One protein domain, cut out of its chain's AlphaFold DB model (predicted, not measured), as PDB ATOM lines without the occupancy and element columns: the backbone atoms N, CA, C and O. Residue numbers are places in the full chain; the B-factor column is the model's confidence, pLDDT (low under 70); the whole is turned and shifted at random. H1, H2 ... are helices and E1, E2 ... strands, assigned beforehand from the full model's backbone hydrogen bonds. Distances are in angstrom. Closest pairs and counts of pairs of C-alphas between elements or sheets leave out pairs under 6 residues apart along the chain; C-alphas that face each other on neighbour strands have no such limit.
ATOM      1  N   ASP A  39       8.747  37.440 -24.553       71.81
ATOM      2  CA  ASP A  39       8.489  37.084 -23.156       71.81
ATOM      3  C   ASP A  39       9.806  37.102 -22.347       71.81
ATOM      4  O   ASP A  39      10.674  36.246 -22.567       71.81
ATOM      5  N   PRO A  40       9.968  38.052 -21.405       68.06
ATOM      6  CA  PRO A  40      11.137  38.148 -20.532       68.06
ATOM      7  C   PRO A  40      11.463  36.855 -19.772       68.06
ATOM      8  O   PRO A  40      12.639  36.548 -19.585       68.06
ATOM      9  N   LYS A  41      10.449  36.067 -19.387       71.94
ATOM     10  CA  LYS A  41      10.639  34.813 -18.641       71.94
ATOM     11  C   LYS A  41      11.244  33.720 -19.508       71.94
ATOM     12  O   LYS A  41      12.123  32.978 -19.079       71.94
ATOM     13  N   GLU A  42      10.788  33.620 -20.752       73.88
ATOM     14  CA  GLU A  42      11.296  32.624 -21.697       73.88
ATOM     15  C   GLU A  42      12.742  32.954 -22.105       73.88
ATOM     16  O   GLU A  42      13.594  32.069 -22.128       73.88
ATOM     17  N   ASN A  43      13.053  34.240 -22.302       72.44
ATOM     18  CA  ASN A  43      14.420  34.701 -22.568       72.44
ATOM     19  C   ASN A  43      15.356  34.510 -21.358       72.44
ATOM     20  O   ASN A  43      16.557  34.273 -21.521       72.44
ATOM     21  N   ASN A  44      14.827  34.599 -20.133       81.31
ATOM     22  CA  ASN A  44      15.611  34.348 -18.927       81.31
ATOM     23  C   ASN A  44      15.955  32.860 -18.776       81.31
ATOM     24  O   ASN A  44      17.089  32.541 -18.438       81.31
ATOM     25  N   LYS A  45      15.046  31.938 -19.129       81.00
ATOM     26  CA  LYS A  45      15.370  30.498 -19.191       81.00
ATOM     27  C   LYS A  45      16.524  30.207 -20.146       81.00
ATOM     28  O   LYS A  45      17.371  29.374 -19.836       81.00
ATOM     29  N   ASP A  46      16.568  30.879 -21.292       79.25
ATOM     30  CA  ASP A  46      17.667  30.717 -22.248       79.25
ATOM     31  C   ASP A  46      18.983  31.303 -21.708       79.25
ATOM     32  O   ASP A  46      20.044  30.719 -21.915       79.25
ATOM     33  N   THR A  47      18.910  32.380 -20.921       84.06
ATOM     34  CA  THR A  47      20.065  32.939 -20.195       84.06
ATOM     35  C   THR A  47      20.578  31.970 -19.124       84.06
ATOM     36  O   THR A  47      21.776  31.708 -19.055       84.06
ATOM     37  N   VAL A  48      19.685  31.365 -18.335       86.25
ATOM     38  CA  VAL A  48      20.048  30.338 -17.343       86.25
ATOM     39  C   VAL A  48      20.680  29.126 -18.027       86.25
ATOM     40  O   VAL A  48      21.725  28.662 -17.585       86.25
ATOM     41  N   LYS A  49      20.131  28.644 -19.152       85.88
ATOM     42  CA  LYS A  49      20.750  27.547 -19.920       85.88
ATOM     43  C   LYS A  49      22.171  27.877 -20.372       85.88
ATOM     44  O   LYS A  49      23.026  27.006 -20.285       85.88
ATOM     45  N   GLN A  50      22.435  29.107 -20.820       86.19
ATOM     46  CA  GLN A  50      23.794  29.531 -21.185       86.19
ATOM     47  C   GLN A  50      24.754  29.447 -19.993       86.19
ATOM     48  O   GLN A  50      25.867  28.952 -20.150       86.19
ATOM     49  N   ILE A  51      24.310  29.869 -18.804       90.50
ATOM     50  CA  ILE A  51      25.094  29.767 -17.565       90.50
ATOM     51  C   ILE A  51      25.386  28.300 -17.223       90.50
ATOM     52  O   ILE A  51      26.537  27.946 -16.977       90.50
ATOM     53  N   LEU A  52      24.373  27.427 -17.268       91.06
ATOM     54  CA  LEU A  52      24.546  25.998 -16.982       91.06
ATOM     55  C   LEU A  52      25.462  25.311 -18.011       91.06
ATOM     56  O   LEU A  52      26.312  24.511 -17.635       91.06
ATOM     57  N   SER A  53      25.353  25.655 -19.298       86.06
ATOM     58  CA  SER A  53      26.258  25.146 -20.341       86.06
ATOM     59  C   SER A  53      27.700  25.638 -20.173       86.06
ATOM     60  O   SER A  53      28.634  24.889 -20.452       86.06
ATOM     61  N   ALA A  54      27.904  26.872 -19.701       88.00
ATOM     62  CA  ALA A  54      29.236  27.381 -19.374       88.00
ATOM     63  C   ALA A  54      29.848  26.632 -18.179       88.00
ATOM     64  O   ALA A  54      31.030  26.292 -18.213       88.00
ATOM     65  N   ALA A  55      29.044  26.315 -17.158       90.12
ATOM     66  CA  ALA A  55      29.473  25.491 -16.030       90.12
ATOM     67  C   ALA A  55      29.820  24.051 -16.446       90.12
ATOM     68  O   ALA A  55      30.841  23.522 -16.011       90.12
ATOM     69  N   ASP A  56      29.044  23.442 -17.342       87.75
ATOM     70  CA  ASP A  56      29.345  22.115 -17.897       87.75
ATOM     71  C   ASP A  56      30.666  22.097 -18.692       87.75
ATOM     72  O   ASP A  56      31.515  21.210 -18.529       87.75
ATOM     73  N   ALA A  57      30.917  23.144 -19.487       85.88
ATOM     74  CA  ALA A  57      32.196  23.329 -20.170       85.88
ATOM     75  C   ALA A  57      33.362  23.524 -19.181       85.88
ATOM     76  O   ALA A  57      34.436  22.949 -19.374       85.88
ATOM     77  N   TYR A  58      33.148  24.292 -18.105       87.44
ATOM     78  CA  TYR A  58      34.141  24.507 -17.052       87.44
ATOM     79  C   TYR A  58      34.518  23.195 -16.363       87.44
ATOM     80  O   TYR A  58      35.700  22.883 -16.237       87.44
ATOM     81  N   VAL A  59      33.522  22.402 -15.975       84.81
ATOM     82  CA  VAL A  59      33.690  21.066 -15.388       84.81
ATOM     83  C   VAL A  59      34.474  20.140 -16.312       84.81
ATOM     84  O   VAL A  59      35.406  19.459 -15.881       84.81
ATOM     85  N   SER A  60      34.135  20.143 -17.600       82.12
ATOM     86  CA  SER A  60      34.804  19.313 -18.603       82.12
ATOM     87  C   SER A  60      36.290  19.663 -18.763       82.12
ATOM     88  O   SER A  60      37.108  18.776 -19.034       82.12
ATOM     89  N   ALA A  61      36.643  20.939 -18.575       81.12
ATOM     90  CA  ALA A  61      38.012  21.447 -18.631       81.12
ATOM     91  C   ALA A  61      38.781  21.298 -17.301       81.12
ATOM     92  O   ALA A  61      39.997  21.120 -17.324       81.12
ATOM     93  N   ASN A  62      38.085  21.307 -16.158       81.75
ATOM     94  CA  ASN A  62      38.657  21.303 -14.806       81.75
ATOM     95  C   ASN A  62      38.294  20.021 -14.038       81.75
ATOM     96  O   ASN A  62      37.709  20.054 -12.956       81.75
ATOM     97  N   LYS A  63      38.660  18.865 -14.602       74.56
ATOM     98  CA  LYS A  63      38.263  17.536 -14.095       74.56
ATOM     99  C   LYS A  63      38.599  17.285 -12.620       74.56
ATOM    100  O   LYS A  63      37.825  16.612 -11.947       74.56
ATOM    101  N   SER A  64      39.694  17.852 -12.109       74.19
ATOM    102  CA  SER A  64      40.106  17.714 -10.703       74.19
ATOM    103  C   SER A  64      39.098  18.299  -9.709       74.19
ATOM    104  O   SER A  64      39.007  17.834  -8.579       74.19
ATOM    105  N   GLU A  65      38.314  19.303 -10.110       69.81
ATOM    106  CA  GLU A  65      37.278  19.880  -9.246       69.81
ATOM    107  C   GLU A  65      36.072  18.946  -9.100       69.81
ATOM    108  O   GLU A  65      35.454  18.893  -8.042       69.81
ATOM    109  N   ILE A  66      35.793  18.132 -10.122       71.12
ATOM    110  CA  ILE A  66      34.708  17.144 -10.114       71.12
ATOM    111  C   ILE A  66      35.132  15.789  -9.548       71.12
ATOM    112  O   ILE A  66      34.281  15.060  -9.036       71.12
ATOM    113  N   GLU A  67      36.428  15.466  -9.531       70.88
ATOM    114  CA  GLU A  67      36.945  14.299  -8.798       70.88
ATOM    115  C   GLU A  67      36.496  14.308  -7.329       70.88
ATOM    116  O   GLU A  67      36.157  13.252  -6.800       70.88
ATOM    117  N   LYS A  68      36.322  15.488  -6.717       72.75
ATOM    118  CA  LYS A  68      35.773  15.648  -5.359       72.75
ATOM    119  C   LYS A  68      34.389  15.003  -5.193       72.75
ATOM    120  O   LYS A  68      34.130  14.351  -4.181       72.75
ATOM    121  N   LEU A  69      33.506  15.095  -6.192       72.06
ATOM    122  CA  LEU A  69      32.196  14.421  -6.154       72.06
ATOM    123  C   LEU A  69      32.354  12.894  -6.118       72.06
ATOM    124  O   LEU A  69      31.647  12.210  -5.380       72.06
ATOM    125  N   TYR A  70      33.328  12.357  -6.854       65.75
ATOM    126  CA  TYR A  70      33.654  10.926  -6.869       65.75
ATOM    127  C   TYR A  70      34.450  10.472  -5.632       65.75
ATOM    128  O   TYR A  70      34.398   9.304  -5.243       65.75
ATOM    129  N   GLU A  71      35.132  11.396  -4.958       65.94
ATOM    130  CA  GLU A  71      35.740  11.193  -3.640       65.94
ATOM    131  C   GLU A  71      34.706  11.227  -2.504       65.94
ATOM    132  O   GLU A  71      35.009  10.836  -1.369       65.94
ATOM    133  N   GLY A  72      33.457  11.572  -2.823       63.62
ATOM    134  CA  GLY A  72      32.301  11.425  -1.954       63.62
ATOM    135  C   GLY A  72      31.717  12.735  -1.451       63.62
ATOM    136  O   GLY A  72      31.027  12.677  -0.444       63.62
ATOM    137  N   TYR A  73      31.980  13.873  -2.096       75.56
ATOM    138  CA  TYR A  73      31.334  15.153  -1.786       75.56
ATOM    139  C   TYR A  73      29.910  15.177  -2.349       75.56
ATOM    140  O   TYR A  73      29.672  14.682  -3.451       75.56
ATOM    141  N   ASN A  74      28.975  15.798  -1.629       75.00
ATOM    142  CA  ASN A  74      27.593  15.933  -2.101       75.00
ATOM    143  C   ASN A  74      27.453  16.849  -3.315       75.00
ATOM    144  O   ASN A  74      26.619  16.598  -4.184       75.00
ATOM    145  N   PHE A  75      28.219  17.938  -3.336       82.56
ATOM    146  CA  PHE A  75      28.187  18.920  -4.407       82.56
ATOM    147  C   PHE A  75      29.496  19.715  -4.492       82.56
ATOM    148  O   PHE A  75      30.285  19.756  -3.541       82.56
ATOM    149  N   VAL A  76      29.696  20.370  -5.635       85.62
ATOM    150  CA  VAL A  76      30.764  21.344  -5.890       85.62
ATOM    151  C   VAL A  76      30.112  22.621  -6.406       85.62
ATOM    152  O   VAL A  76      29.312  22.554  -7.334       85.62
ATOM    153  N   ASP A  77      30.443  23.767  -5.820       89.06
ATOM    154  CA  ASP A  77      29.928  25.066  -6.259       89.06
ATOM    155  C   ASP A  77      30.974  25.764  -7.139       89.06
ATOM    156  O   ASP A  77      32.141  25.865  -6.762       89.06
ATOM    157  N   ILE A  78      30.553  26.227  -8.318       90.25
ATOM    158  CA  ILE A  78      31.364  27.003  -9.266       90.25
ATOM    159  C   ILE A  78      30.819  28.422  -9.285       90.25
ATOM    160  O   ILE A  78      29.626  28.613  -9.520       90.25
ATOM    161  N   THR A  79      31.665  29.424  -9.075       92.69
ATOM    162  CA  THR A  79      31.188  30.810  -9.069       92.69
ATOM    163  C   THR A  79      30.978  31.333 -10.492       92.69
ATOM    164  O   THR A  79      31.670  30.939 -11.436       92.69
ATOM    165  N   ILE A  80      30.044  32.267 -10.679       90.88
ATOM    166  CA  ILE A  80      29.882  32.986 -11.951       90.88
ATOM    167  C   ILE A  80      31.180  33.726 -12.322       90.88
ATOM    168  O   ILE A  80      31.532  33.788 -13.505       90.88
ATOM    169  N   GLY A  81      31.930  34.218 -11.329       89.50
ATOM    170  CA  GLY A  81      33.261  34.798 -11.522       89.50
ATOM    171  C   GLY A  81      34.278  33.816 -12.121       89.50
ATOM    172  O   GLY A  81      35.047  34.189 -13.013       89.50
ATOM    173  N   ASP A  82      34.251  32.541 -11.719       89.94
ATOM    174  CA  ASP A  82      35.103  31.494 -12.305       89.94
ATOM    175  C   ASP A  82      34.770  31.267 -13.785       89.94
ATOM    176  O   ASP A  82      35.669  31.179 -14.624       89.94
ATOM    177  N   LEU A  83      33.483  31.247 -14.142       90.44
ATOM    178  CA  LEU A  83      33.051  31.080 -15.534       90.44
ATOM    179  C   LEU A  83      33.481  32.261 -16.418       90.44
ATOM    180  O   LEU A  83      33.905  32.060 -17.559       90.44
ATOM    181  N   ARG A  84      33.409  33.490 -15.892       87.69
ATOM    182  CA  ARG A  84      33.843  34.710 -16.596       87.69
ATOM    183  C   ARG A  84      35.350  34.790 -16.760       87.69
ATOM    184  O   ARG A  84      35.834  34.981 -17.873       87.69
ATOM    185  N   SER A  85      36.097  34.582 -15.677       87.44
ATOM    186  CA  SER A  85      37.564  34.620 -15.697       87.44
ATOM    187  C   SER A  85      38.170  33.568 -16.633       87.44
ATOM    188  O   SER A  85      39.237  33.793 -17.202       87.44
ATOM    189  N   ASN A  86      37.458  32.459 -16.865       85.75
ATOM    190  CA  ASN A  86      37.828  31.421 -17.830       85.75
ATOM    191  C   ASN A  86      37.286  31.667 -19.252       85.75
ATOM    192  O   ASN A  86      37.474  30.832 -20.137       85.75
ATOM    193  N   GLY A  87      36.632  32.805 -19.501       84.94
ATOM    194  CA  GLY A  87      36.121  33.199 -20.815       84.94
ATOM    195  C   GLY A  87      34.939  32.364 -21.316       84.94
ATOM    196  O   GLY A  87      34.650  32.378 -22.511       84.94
ATOM    197  N   LEU A  88      34.268  31.625 -20.427       87.00
ATOM    198  CA  LEU A  88      33.145  30.739 -20.758       87.00
ATOM    199  C   LEU A  88      31.791  31.455 -20.690       87.00
ATOM    200  O   LEU A  88      30.803  30.952 -21.222       87.00
ATOM    201  N   LEU A  89      31.739  32.629 -20.053       88.69
ATOM    202  CA  LEU A  89      30.525  33.412 -19.849       88.69
ATOM    203  C   LEU A  89      30.778  34.910 -20.076       88.69
ATOM    204  O   LEU A  89      31.860  35.416 -19.795       88.69
ATOM    205  N   SER A  90      29.776  35.633 -20.585       82.25
ATOM    206  CA  SER A  90      29.870  37.079 -20.838       82.25
ATOM    207  C   SER A  90      29.832  37.915 -19.547       82.25
ATOM    208  O   SER A  90      29.026  37.652 -18.654       82.25
ATOM    209  N   GLU A  91      30.635  38.985 -19.503       75.44
ATOM    210  CA  GLU A  91      30.669  40.015 -18.441       75.44
ATOM    211  C   GLU A  91      29.361  40.822 -18.298       75.44
ATOM    212  O   GLU A  91      29.084  41.442 -17.267       75.44
ATOM    213  N   ASP A  92      28.532  40.826 -19.343       79.00
ATOM    214  CA  ASP A  92      27.287  41.599 -19.404       79.00
ATOM    215  C   ASP A  92      26.034  40.714 -19.348       79.00
ATOM    216  O   ASP A  92      24.923  41.166 -19.651       79.00
ATOM    217  N   ILE A  93      26.185  39.445 -18.954       82.75
ATOM    218  CA  ILE A  93      25.039  38.555 -18.794       82.75
ATOM    219  C   ILE A  93      24.109  39.073 -17.687       82.75
ATOM    220  O   ILE A  93      24.514  39.367 -16.562       82.75
ATOM    221  N   THR A  94      22.837  39.222 -18.039       82.88
ATOM    222  CA  THR A  94      21.802  39.862 -17.220       82.88
ATOM    223  C   THR A  94      20.602  38.947 -17.113       82.88
ATOM    224  O   THR A  94      20.179  38.364 -18.114       82.88
ATOM    225  N   ASN A  95      20.028  38.850 -15.919       81.56
ATOM    226  CA  ASN A  95      18.737  38.215 -15.713       81.56
ATOM    227  C   ASN A  95      17.685  38.997 -16.514       81.56
ATOM    228  O   ASN A  95      17.515  40.200 -16.327       81.56
ATOM    229  N   LYS A  96      16.998  38.334 -17.448       80.69
ATOM    230  CA  LYS A  96      16.085  39.019 -18.382       80.69
ATOM    231  C   LYS A  96      14.741  39.389 -17.759       80.69
ATOM    232  O   LYS A  96      14.011  40.173 -18.355       80.69
ATOM    233  N   GLU A  97      14.433  38.877 -16.569       79.25
ATOM    234  CA  GLU A  97      13.236  39.243 -15.807       79.25
ATOM    235  C   GLU A  97      13.470  40.479 -14.935       79.25
ATOM    236  O   GLU A  97      12.607  41.352 -14.872       79.25
ATOM    237  N   THR A  98      14.637  40.581 -14.291       82.06
ATOM    238  CA  THR A  98      14.960  41.690 -13.372       82.06
ATOM    239  C   THR A  98      15.818  42.779 -14.012       82.06
ATOM    240  O   THR A  98      15.910  43.881 -13.483       82.06
ATOM    241  N   SER A  99      16.426  42.499 -15.170       79.06
ATOM    242  CA  SER A  99      17.452  43.329 -15.826       79.06
ATOM    243  C   SER A  99      18.723  43.547 -14.992       79.06
ATOM    244  O   SER A  99      19.564  44.369 -15.356       79.06
ATOM    245  N   GLU A 100      18.895  42.803 -13.899       86.00
ATOM    246  CA  GLU A 100      20.085  42.864 -13.053       86.00
ATOM    247  C   GLU A 100      21.195  41.960 -13.602       86.00
ATOM    248  O   GLU A 100      20.937  40.927 -14.226       86.00
ATOM    249  N   LYS A 101      22.453  42.354 -13.385       86.75
ATOM    250  CA  LYS A 101      23.609  41.508 -13.699       86.75
ATOM    251  C   LYS A 101      23.704  40.373 -12.685       86.75
ATOM    252  O   LYS A 101      23.554  40.622 -11.491       86.75
ATOM    253  N   TYR A 102      24.032  39.176 -13.165       86.06
ATOM    254  CA  TYR A 102      24.484  38.098 -12.285       86.06
ATOM    255  C   TYR A 102      25.785  38.539 -11.605       86.06
ATOM    256  O   TYR A 102      26.682  39.058 -12.275       86.06
ATOM    257  N   LYS A 103      25.879  38.399 -10.288       89.00
ATOM    258  CA  LYS A 103      27.072  38.761  -9.518       89.00
ATOM    259  C   LYS A 103      28.114  37.652  -9.593       89.00
ATOM    260  O   LYS A 103      27.790  36.508  -9.889       89.00
ATOM    261  N   ASP A 104      29.368  37.994  -9.319       88.00
ATOM    262  CA  ASP A 104      30.475  37.035  -9.400       88.00
ATOM    263  C   ASP A 104      30.435  35.980  -8.290       88.00
ATOM    264  O   ASP A 104      30.954  34.891  -8.498       88.00
ATOM    265  N   ASP A 105      29.817  36.292  -7.147       88.75
ATOM    266  CA  ASP A 105      29.649  35.408  -5.988       88.75
ATOM    267  C   ASP A 105      28.434  34.473  -6.091       88.75
ATOM    268  O   ASP A 105      28.285  33.573  -5.267       88.75
ATOM    269  N   GLU A 106      27.580  34.651  -7.101       90.44
ATOM    270  CA  GLU A 106      26.531  33.684  -7.428       90.44
ATOM    271  C   GLU A 106      27.154  32.371  -7.913       90.44
ATOM    272  O   GLU A 106      28.234  32.361  -8.513       90.44
ATOM    273  N   VAL A 107      26.482  31.248  -7.653       92.12
ATOM    274  CA  VAL A 107      27.065  29.913  -7.832       92.12
ATOM    275  C   VAL A 107      26.209  29.012  -8.707       92.12
ATOM    276  O   VAL A 107      24.981  28.991  -8.624       92.12
ATOM    277  N   VAL A 108      26.875  28.205  -9.524       91.00
ATOM    278  CA  VAL A 108      26.302  27.021 -10.158       91.00
ATOM    279  C   VAL A 108      26.775  25.806  -9.375       91.00
ATOM    280  O   VAL A 108      27.968  25.505  -9.339       91.00
ATOM    281  N   ARG A 109      25.836  25.098  -8.758       89.12
ATOM    282  CA  ARG A 109      26.108  23.865  -8.030       89.12
ATOM    283  C   ARG A 109      26.100  22.682  -8.978       89.12
ATOM    284  O   ARG A 109      25.168  22.521  -9.764       89.12
ATOM    285  N   VAL A 110      27.111  21.836  -8.844       87.75
ATOM    286  CA  VAL A 110      27.284  20.594  -9.593       87.75
ATOM    287  C   VAL A 110      27.080  19.405  -8.665       87.75
ATOM    288  O   VAL A 110      27.690  19.328  -7.596       87.75
ATOM    289  N   THR A 111      26.244  18.460  -9.082       82.06
ATOM    290  CA  THR A 111      25.946  17.210  -8.364       82.06
ATOM    291  C   THR A 111      26.047  16.006  -9.295       82.06
ATOM    292  O   THR A 111      26.103  16.165 -10.511       82.06
ATOM    293  N   LEU A 112      26.057  14.788  -8.745       76.62
ATOM    294  CA  LEU A 112      25.942  13.554  -9.529       76.62
ATOM    295  C   LEU A 112      24.508  13.015  -9.472       76.62
ATOM    296  O   LEU A 112      23.889  12.972  -8.411       76.62
ATOM    297  N   ASN A 113      23.991  12.557 -10.609       71.75
ATOM    298  CA  ASN A 113      22.745  11.808 -10.667       71.75
ATOM    299  C   ASN A 113      22.973  10.397 -10.103       71.75
ATOM    300  O   ASN A 113      23.759   9.619 -10.648       71.75
ATOM    301  N   GLY A 114      22.248  10.031  -9.045       54.47
ATOM    302  CA  GLY A 114      22.425   8.743  -8.361       54.47
ATOM    303  C   GLY A 114      22.061   7.496  -9.178       54.47
ATOM    304  O   GLY A 114      22.450   6.398  -8.794       54.47
ATOM    305  N   GLY A 115      21.322   7.637 -10.284       51.31
ATOM    306  CA  GLY A 115      20.939   6.527 -11.164       51.31
ATOM    307  C   GLY A 115      21.862   6.337 -12.372       51.31
ATOM    308  O   GLY A 115      22.028   5.210 -12.833       51.31
ATOM    309  N   THR A 116      22.457   7.416 -12.892       56.62
ATOM    310  CA  THR A 116      23.257   7.392 -14.134       56.62
ATOM    311  C   THR A 116      24.716   7.811 -13.954       56.62
ATOM    312  O   THR A 116      25.526   7.562 -14.844       56.62
ATOM    313  N   GLY A 117      25.071   8.444 -12.832       62.78
ATOM    314  CA  GLY A 117      26.404   8.998 -12.580       62.78
ATOM    315  C   GLY A 117      26.747  10.238 -13.415       62.78
ATOM    316  O   GLY A 117      27.900  10.667 -13.400       62.78
ATOM    317  N   ALA A 118      25.778  10.794 -14.150       71.75
ATOM    318  CA  ALA A 118      25.938  12.022 -14.927       71.75
ATOM    319  C   ALA A 118      25.935  13.264 -14.023       71.75
ATOM    320  O   ALA A 118      25.307  13.254 -12.966       71.75
ATOM    321  N   THR A 119      26.611  14.334 -14.442       79.25
ATOM    322  CA  THR A 119      26.595  15.622 -13.740       79.25
ATOM    323  C   THR A 119      25.272  16.359 -13.951       79.25
ATOM    324  O   THR A 119      24.736  16.404 -15.058       79.25
ATOM    325  N   GLU A 120      24.751  16.955 -12.881       84.56
ATOM    326  CA  GLU A 120      23.574  17.825 -12.878       84.56
ATOM    327  C   GLU A 120      23.962  19.215 -12.367       84.56
ATOM    328  O   GLU A 120      24.846  19.334 -11.517       84.56
ATOM    329  N   PHE A 121      23.318  20.258 -12.900       88.00
ATOM    330  CA  PHE A 121      23.679  21.656 -12.656       88.00
ATOM    331  C   PHE A 121      22.462  22.471 -12.221       88.00
ATOM    332  O   PHE A 121      21.417  22.431 -12.876       88.00
ATOM    333  N   GLU A 122      22.620  23.261 -11.162       89.25
ATOM    334  CA  GLU A 122      21.582  24.147 -10.627       89.25
ATOM    335  C   GLU A 122      22.170  25.528 -10.307       89.25
ATOM    336  O   GLU A 122      23.228  25.628  -9.688       89.25
ATOM    337  N   LEU A 123      21.502  26.601 -10.739       88.94
ATOM    338  CA  LEU A 123      21.928  27.982 -10.492       88.94
ATOM    339  C   LEU A 123      21.314  28.502  -9.187       88.94
ATOM    340  O   LEU A 123      20.094  28.482  -9.045       88.94
ATOM    341  N   ASN A 124      22.159  29.010  -8.288       86.69
ATOM    342  CA  ASN A 124      21.804  29.546  -6.970       86.69
ATOM    343  C   ASN A 124      20.819  28.664  -6.182       86.69
ATOM    344  O   ASN A 124      19.746  29.136  -5.785       86.69
TER     345      ASN A 124
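What this domain is: This is residues 39 to 124 of the 577 residues of an uncharacterized protein of Clostridiaceae bacterium (UniProt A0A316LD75). A small sheet of three strands has one long helix, H1, crossing one of its faces, while the other face is bare; the first residues of H1 run on past the sheet. The short helices H2 and H3 sit at opposite ends of the strand E1, and the long loop of residues 86 to 106 swings out towards the beginning of H1 and back. The printed part has 86 residues, with three named helices and three named strands in the order H1, H2, E1, H3, E2, E3. The sheet's order is E1, E2, E3, antiparallel throughout, and the class is mixed, helices and strands. The whole is compact, with a radius of gyration of the C-alphas of 13.3 A and spans of 40 by 27 by 17 A.

Where its parts are: In the sheet, E2 is residues 107 to 112, 16.5 A from first to last C-alpha. E1 is residues 76 to 79, and E3 is residues 119 to 123, 13.6 A long, with C-alpha 123 at (21.928, 27.982, -10.492). H1 is residues 40 to 61, 31.7 A long, from C-alpha 40 at (11.137, 38.148, -20.532) to C-alpha 61 at (38.012, 21.447, -18.631). H2 is residues 63 to 71, 12.5 A long, and H3 is residues 80 to 85.

How they stand to each other: E2 is the inner strand. E1 and E2 are antiparallel at 155 degrees, with N 78 and O 108 within hydrogen-bond range at 2.9 A. E2 and E3 form an antiparallel hairpin at 154 degrees, with N 109 and O 122 at 2.8 A. The helices and the sheet make two layers, H1, H2 and H3 on one face of the sheet. H1 is on the sheet at a height of 7.8 A and only just across the strands, at 60.0 degrees to E2 on the local plane; its closest C-alphas to E3 are those of Leu 52 and Phe 121, 6.2 A apart. H2 is on the sheet over E2, with the closest C-alphas of H2 and E1, those of Leu 69 and Val 76, 7.1 A apart. H1 and H3 only just touch, with 3 pairs of C-alphas within 8 A, made by residues 54 to 58 of H1 alone; the closest are Ala 54 and Leu 83, 6.6 A. H2 and H3 are apart. In H1 and H3 every O i to N i+4 pair is within hydrogen-bond range; in H2 2 of 5 are, beside 4 of 6 O i to N i+3 pairs.

The domain as a whole: The two C-alphas farthest apart, those of Asp 39 and Glu 71, are 42.4 A apart. The printed part has no cut. The link from H3 to E2 is long, with 21 residues. The mean pLDDT of the printed part is 81.1; residues 40, 65, 70 to 72 and 114 to 117 are under 70.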